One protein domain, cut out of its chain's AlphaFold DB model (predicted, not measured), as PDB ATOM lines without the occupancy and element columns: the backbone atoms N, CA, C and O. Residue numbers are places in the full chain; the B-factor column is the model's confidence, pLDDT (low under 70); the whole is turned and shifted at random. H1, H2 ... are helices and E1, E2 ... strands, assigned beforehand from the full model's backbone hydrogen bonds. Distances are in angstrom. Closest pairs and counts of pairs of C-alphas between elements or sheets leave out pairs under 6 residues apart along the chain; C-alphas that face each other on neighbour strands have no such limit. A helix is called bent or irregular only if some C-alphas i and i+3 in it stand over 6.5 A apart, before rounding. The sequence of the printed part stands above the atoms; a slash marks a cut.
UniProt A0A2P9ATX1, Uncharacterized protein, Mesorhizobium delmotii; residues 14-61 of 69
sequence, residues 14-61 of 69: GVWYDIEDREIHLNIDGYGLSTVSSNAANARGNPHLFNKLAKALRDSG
ATOM      1  N   GLY A  14      39.573   7.610   0.449       95.50
ATOM      2  CA  GLY A  14      38.164   7.756   0.804       95.50
ATOM      3  C   GLY A  14      37.524   8.834  -0.061       95.50
ATOM      4  O   GLY A  14      38.109   9.900  -0.228       95.50
ATOM      5  N   VAL A  15      36.343   8.566  -0.614       97.06
ATOM      6  CA  VAL A  15      35.604   9.513  -1.460       97.06
ATOM      7  C   VAL A  15      34.150   9.545  -1.011       97.06
ATOM      8  O   VAL A  15      33.568   8.490  -0.751       97.06
ATOM      9  N   TRP A  16      33.562  10.736  -0.929       97.75
ATOM     10  CA  TRP A  16      32.135  10.917  -0.667       97.75
ATOM     11  C   TRP A  16      31.608  12.174  -1.354       97.75
ATOM     12  O   TRP A  16      32.365  13.093  -1.664       97.75
ATOM     13  N   TYR A  17      30.303  12.183  -1.606       97.94
ATOM     14  CA  TYR A  17      29.587  13.348  -2.103       97.94
ATOM     15  C   TYR A  17      28.953  14.094  -0.931       97.94
ATOM     16  O   TYR A  17      28.227  13.481  -0.143       97.94
ATOM     17  N   ASP A  18      29.229  15.390  -0.827       96.56
ATOM     18  CA  ASP A  18      28.517  16.292   0.070       96.56
ATOM     19  C   ASP A  18      27.276  16.837  -0.644       96.56
ATOM     20  O   ASP A  18      27.364  17.430  -1.722       96.56
ATOM     21  N   ILE A  19      26.104  16.587  -0.066       93.50
ATOM     22  CA  ILE A  19      24.819  16.959  -0.666       93.50
ATOM     23  C   ILE A  19      24.544  18.456  -0.485       93.50
ATOM     24  O   ILE A  19      23.902  19.056  -1.352       93.50
ATOM     25  N   GLU A  20      25.020  19.051   0.610       93.44
ATOM     26  CA  GLU A  20      24.776  20.455   0.945       93.44
ATOM     27  C   GLU A  20      25.587  21.352   0.012       93.44
ATOM     28  O   GLU A  20      25.022  22.179  -0.710       93.44
ATOM     29  N   ASP A  21      26.890  21.088  -0.070       90.88
ATOM     30  CA  ASP A  21      27.817  21.878  -0.885       90.88
ATOM     31  C   ASP A  21      27.852  21.435  -2.355       90.88
ATOM     32  O   ASP A  21      28.362  22.140  -3.229       90.88
ATOM     33  N   ARG A  22      27.265  20.272  -2.664       93.81
ATOM     34  CA  ARG A  22      27.271  19.637  -3.992       93.81
ATOM     35  C   ARG A  22      28.681  19.397  -4.538       93.81
ATOM     36  O   ARG A  22      28.884  19.383  -5.757       93.81
ATOM     37  N   GLU A  23      29.633  19.136  -3.653       95.75
ATOM     38  CA  GLU A  23      31.024  18.849  -3.994       95.75
ATOM     39  C   GLU A  23      31.399  17.401  -3.656       95.75
ATOM     40  O   GLU A  23      30.719  16.707  -2.902       95.75
ATOM     41  N   ILE A  24      32.481  16.903  -4.257       97.62
ATOM     42  CA  ILE A  24      33.037  15.591  -3.918       97.62
ATOM     43  C   ILE A  24      34.305  15.800  -3.108       97.62
ATOM     44  O   ILE A  24      35.233  16.468  -3.562       97.62
ATOM     45  N   HIS A  25      34.383  15.165  -1.948       97.56
ATOM     46  CA  HIS A  25      35.572  15.190  -1.111       97.56
ATOM     47  C   HIS A  25      36.412  13.934  -1.290       97.56
ATOM     48  O   HIS A  25      35.899  12.843  -1.556       97.56
ATOM     49  N   LEU A  26      37.720  14.105  -1.122       96.31
ATOM     50  CA  LEU A  26      38.706  13.038  -1.157       96.31
ATOM     51  C   LEU A  26      39.570  13.118   0.092       96.31
ATOM     52  O   LEU A  26      40.099  14.179   0.411       96.31
ATOM     53  N   ASN A  27      39.764  11.987   0.757       95.56
ATOM     54  CA  ASN A  27      40.703  11.860   1.859       95.56
ATOM     55  C   ASN A  27      41.740  10.792   1.528       95.56
ATOM     56  O   ASN A  27      41.385   9.650   1.221       95.56
ATOM     57  N   ILE A  28      43.012  11.159   1.620       93.56
ATOM     58  CA  ILE A  28      44.128  10.220   1.579       93.56
ATOM     59  C   ILE A  28      44.767  10.255   2.960       93.56
ATOM     60  O   ILE A  28      45.182  11.316   3.429       93.56
ATOM     61  N   ASP A  29      44.829   9.095   3.608       90.12
ATOM     62  CA  ASP A  29      45.361   8.987   4.964       90.12
ATOM     63  C   ASP A  29      46.789   9.552   5.045       90.12
ATOM     64  O   ASP A  29      47.644   9.214   4.228       90.12
ATOM     65  N   GLY A  30      47.019  10.471   5.985       91.38
ATOM     66  CA  GLY A  30      48.285  11.199   6.142       91.38
ATOM     67  C   GLY A  30      48.534  12.376   5.182       91.38
ATOM     68  O   GLY A  30      49.517  13.087   5.373       91.38
ATOM     69  N   TYR A  31      47.666  12.633   4.192       90.25
ATOM     70  CA  TYR A  31      47.843  13.718   3.202       90.25
ATOM     71  C   TYR A  31      46.712  14.759   3.197       90.25
ATOM     72  O   TYR A  31      46.811  15.772   2.505       90.25
ATOM     73  N   GLY A  32      45.669  14.545   4.002       88.44
ATOM     74  CA  GLY A  32      44.614  15.522   4.257       88.44
ATOM     75  C   GLY A  32      43.426  15.461   3.295       88.44
ATOM     76  O   GLY A  32      43.336  14.615   2.401       88.44
ATOM     77  N   LEU A  33      42.488  16.380   3.535       92.81
ATOM     78  CA  LEU A  33      41.233  16.501   2.804       92.81
ATOM     79  C   LEU A  33      41.411  17.367   1.553       92.81
ATOM     80  O   LEU A  33      41.945  18.474   1.620       92.81
ATOM     81  N   SER A  34      40.876  16.898   0.433       94.31
ATOM     82  CA  SER A  34      40.724  17.680  -0.788       94.31
ATOM     83  C   SER A  34      39.269  17.685  -1.247       94.31
ATOM     84  O   SER A  34      38.465  16.851  -0.826       94.31
ATOM     85  N   THR A  35      38.940  18.624  -2.128       96.25
ATOM     86  CA  THR A  35      37.601  18.767  -2.700       96.25
ATOM     87  C   THR A  35      37.704  18.920  -4.207       96.25
ATOM     88  O   THR A  35      38.616  19.578  -4.707       96.25
ATOM     89  N   VAL A  36      36.762  18.323  -4.926       96.50
ATOM     90  CA  VAL A  36      36.603  18.425  -6.371       96.50
ATOM     91  C   VAL A  36      35.203  18.947  -6.656       96.50
ATOM     92  O   VAL A  36      34.207  18.369  -6.222       96.50
ATOM     93  N   SER A  37      35.147  20.034  -7.420       95.62
ATOM     94  CA  SER A  37      33.911  20.703  -7.814       95.62
ATOM     95  C   SER A  37      33.585  20.428  -9.281       95.62
ATOM     96  O   SER A  37      34.483  20.293 -10.122       95.62
ATOM     97  N   SER A  38      32.295  20.381  -9.609       94.94
ATOM     98  CA  SER A  38      31.813  20.291 -10.994       94.94
ATOM     99  C   SER A  38      31.917  21.620 -11.744       94.94
ATOM    100  O   SER A  38      31.889  21.637 -12.973       94.94
ATOM    101  N   ASN A  39      32.057  22.736 -11.025       94.19
ATOM    102  CA  ASN A  39      32.148  24.063 -11.611       94.19
ATOM    103  C   ASN A  39      33.583  24.367 -12.065       94.19
ATOM    104  O   ASN A  39      34.458  24.606 -11.235       94.19
ATOM    105  N   ALA A  40      33.811  24.424 -13.379       93.94
ATOM    106  CA  ALA A  40      35.123  24.708 -13.970       93.94
ATOM    107  C   ALA A  40      35.696  26.094 -13.612       93.94
ATOM    108  O   ALA A  40      36.901  26.289 -13.719       93.94
ATOM    109  N   ALA A  41      34.856  27.048 -13.197       94.81
ATOM    110  CA  ALA A  41      35.303  28.379 -12.786       94.81
ATOM    111  C   ALA A  41      35.876  28.414 -11.354       94.81
ATOM    112  O   ALA A  41      36.485  29.406 -10.961       94.81
ATOM    113  N   ASN A  42      35.674  27.358 -10.558       92.00
ATOM    114  CA  ASN A  42      36.216  27.253  -9.203       92.00
ATOM    115  C   ASN A  42      37.706  26.860  -9.260       92.00
ATOM    116  O   ASN A  42      38.111  26.065 -10.104       92.00
ATOM    117  N   ALA A  43      38.514  27.335  -8.311       92.12
ATOM    118  CA  ALA A  43      39.896  26.880  -8.123       92.12
ATOM    119  C   ALA A  43      40.012  25.350  -7.937       92.12
ATOM    120  O   ALA A  43      41.022  24.753  -8.300       92.12
ATOM    121  N   ARG A  44      38.968  24.708  -7.398       93.00
ATOM    122  CA  ARG A  44      38.830  23.244  -7.245       93.00
ATOM    123  C   ARG A  44      38.006  22.599  -8.366       93.00
ATOM    124  O   ARG A  44      37.582  21.447  -8.258       93.00
ATOM    125  N   GLY A  45      37.730  23.356  -9.424       95.31
ATOM    126  CA  GLY A  45      36.915  22.961 -10.559       95.31
ATOM    127  C   GLY A  45      37.603  21.918 -11.419       95.31
ATOM    128  O   GLY A  45      38.586  22.202 -12.099       95.31
ATOM    129  N   ASN A  46      37.064  20.703 -11.435       95.94
ATOM    130  CA  ASN A  46      37.488  19.672 -12.374       95.94
ATOM    131  C   ASN A  46      36.277  18.828 -12.796       95.94
ATOM    132  O   ASN A  46      36.093  17.723 -12.281       95.94
ATOM    133  N   PRO A  47      35.453  19.321 -13.744       95.31
ATOM    134  CA  PRO A  47      34.200  18.665 -14.128       95.31
ATOM    135  C   PRO A  47      34.407  17.230 -14.627       95.31
ATOM    136  O   PRO A  47      33.601  16.338 -14.365       95.31
ATOM    137  N   HIS A  48      35.518  16.985 -15.323       94.94
ATOM    138  CA  HIS A  48      35.838  15.669 -15.860       94.94
ATOM    139  C   HIS A  48      36.197  14.666 -14.756       94.94
ATOM    140  O   HIS A  48      35.700  13.537 -14.767       94.94
ATOM    141  N   LEU A  49      37.028  15.061 -13.784       95.44
ATOM    142  CA  LEU A  49      37.314  14.219 -12.620       95.44
ATOM    143  C   LEU A  49      36.067  14.045 -11.749       95.44
ATOM    144  O   LEU A  49      35.773  12.923 -11.346       95.44
ATOM    145  N   PHE A  50      35.312  15.120 -11.522       96.50
ATOM    146  CA  PHE A  50      34.059  15.097 -10.775       96.50
ATOM    147  C   PHE A  50      33.097  14.040 -11.326       96.50
ATOM    148  O   PHE A  50      32.621  13.198 -10.572       96.50
ATOM    149  N   ASN A  51      32.877  14.007 -12.647       96.19
ATOM    150  CA  ASN A  51      31.990  13.023 -13.274       96.19
ATOM    151  C   ASN A  51      32.502  11.578 -13.092       96.19
ATOM    152  O   ASN A  51      31.737  10.664 -12.795       96.19
ATOM    153  N   LYS A  52      33.820  11.353 -13.194       95.75
ATOM    154  CA  LYS A  52      34.408  10.025 -12.935       95.75
ATOM    155  C   LYS A  52      34.207   9.573 -11.490       95.75
ATOM    156  O   LYS A  52      33.856   8.418 -11.264       95.75
ATOM    157  N   LEU A  53      34.410  10.473 -10.528       96.44
ATOM    158  CA  LEU A  53      34.195  10.184  -9.110       96.44
ATOM    159  C   LEU A  53      32.710   9.957  -8.802       96.44
ATOM    160  O   LEU A  53      32.381   9.027  -8.073       96.44
ATOM    161  N   ALA A  54      31.811  10.733  -9.413       97.00
ATOM    162  CA  ALA A  54      30.369  10.537  -9.299       97.00
ATOM    163  C   ALA A  54      29.942   9.143  -9.788       97.00
ATOM    164  O   ALA A  54      29.203   8.447  -9.092       97.00
ATOM    165  N   LYS A  55      30.462   8.698 -10.941       96.62
ATOM    166  CA  LYS A  55      30.237   7.336 -11.457       96.62
ATOM    167  C   LYS A  55      30.768   6.274 -10.491       96.62
ATOM    168  O   LYS A  55      30.040   5.346 -10.166       96.62
ATOM    169  N   ALA A  56      31.979   6.449  -9.960       95.88
ATOM    170  CA  ALA A  56      32.549   5.518  -8.984       95.88
ATOM    171  C   ALA A  56      31.710   5.411  -7.693       95.88
ATOM    172  O   ALA A  56      31.534   4.312  -7.163       95.88
ATOM    173  N   LEU A  57      31.164   6.530  -7.201       97.25
ATOM    174  CA  LEU A  57      30.262   6.554  -6.046       97.25
ATOM    175  C   LEU A  57      28.944   5.827  -6.338       97.25
ATOM    176  O   LEU A  57      28.550   4.970  -5.545       97.25
ATOM    177  N   ARG A  58      28.313   6.105  -7.490       97.00
ATOM    178  CA  ARG A  58      27.107   5.399  -7.960       97.00
ATOM    179  C   ARG A  58      27.334   3.895  -8.025       97.00
ATOM    180  O   ARG A  58      26.567   3.135  -7.442       97.00
ATOM    181  N   ASP A  59      28.400   3.475  -8.696       97.00
ATOM    182  CA  ASP A  59      28.711   2.058  -8.909       97.00
ATOM    183  C   ASP A  59      29.023   1.338  -7.579       97.00
ATOM    184  O   ASP A  59      28.840   0.130  -7.463       97.00
ATOM    185  N   SER A  60      29.425   2.090  -6.548       96.69
ATOM    186  CA  SER A  60      29.646   1.601  -5.179       96.69
ATOM    187  C   SER A  60      28.407   1.702  -4.270       96.69
ATOM    188  O   SER A  60      28.511   1.453  -3.064       96.69
ATOM    189  N   GLY A  61      27.249   2.117  -4.803       96.50
ATOM    190  CA  GLY A  61      26.000   2.293  -4.055       96.50
ATOM    191  C   GLY A  61      26.046   3.415  -3.010       96.50
ATOM    192  O   GLY A  61      25.360   3.337  -1.990       96.50
TER     193      GLY A  61
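What this domain is: This is residues 14 to 61 of the 69 residues of an uncharacterized protein of Mesorhizobium delmotii (UniProt A0A2P9ATX1). A small three-stranded antiparallel sheet has one helix, H1, lying across one of its faces, and its other face is bare of helices. The sheet, in the order E1, E2, E3, is a meander, each strand the antiparallel neighbour of the one before, and H1 on one face makes two layers. A loop of residues 37 to 46 leads from the end of E3 to the start of H1. The printed part has 48 residues with three named strands and one named helix, in the order E1, E2, E3, H1 along the chain, and its class is mixed, helices and strands. It is compact, with a radius of gyration of the C-alphas of 10.5 A, and rounded, with spans of 28 by 26 by 20 A.

How they stand to each other: The inner strand of the sheet is E2, residues 24 to 28. One edge strand is E1, residues 14 to 17, which forms a hairpin with E2, antiparallel at 168 degrees between their directions. Across this pair N 14 and O 27 are 2.8 A apart and N 25 and O 16 are 2.9 A apart, within hydrogen-bond range. The other edge strand is E3, residues 32 to 36, which also forms a hairpin with E2, antiparallel at 153 degrees. Here N 26 and O 34 are 2.9 A apart and N 36 and O 24 are 2.8 A apart, within hydrogen-bond range. The helix H1, residues 47 to 59, is on the sheet at a height over the sheet of 9.0 A. It lies over E1 and E2, and only just not over E3, on which 2 of its C-alphas fall. On the local plane its line and that of E1 stand at 81 degrees, and it runs across the strands. The closest C-alphas of H1 and E1 are those of Leu 57 and Trp 16, 7.2 A apart. Those of H1 and E2 are Phe 50 and Ile 24, at 7.0 A, and those of H1 and E3 are Phe 50 and Val 36, at 6.1 A. In H1 every O i to N i+4 pair is within hydrogen-bond range, and the helix is not bent.

Where its parts are: E2 measures 13.5 A from first to last C-alpha, E3 13.6 A and E1 10.6 A. E1 begins at C-alpha 14, at (38.164, 7.756, 0.804). E3 ends at C-alpha 36, at (36.603, 18.425, -6.371). H1 measures 18.3 A and ends at C-alpha 59, at (28.711, 2.058, -8.909).

The domain as a whole: The two C-alphas farthest apart are those of Ala 41, in the link from E3 to H1, and Gly 61, at 29.0 A. The printed part has no cut. The link from E2 to E3 is tight, and those from E1 to E2 and from E3 to H1 are short. The mean pLDDT of the printed part is 95.0, and no printed residue is under 70.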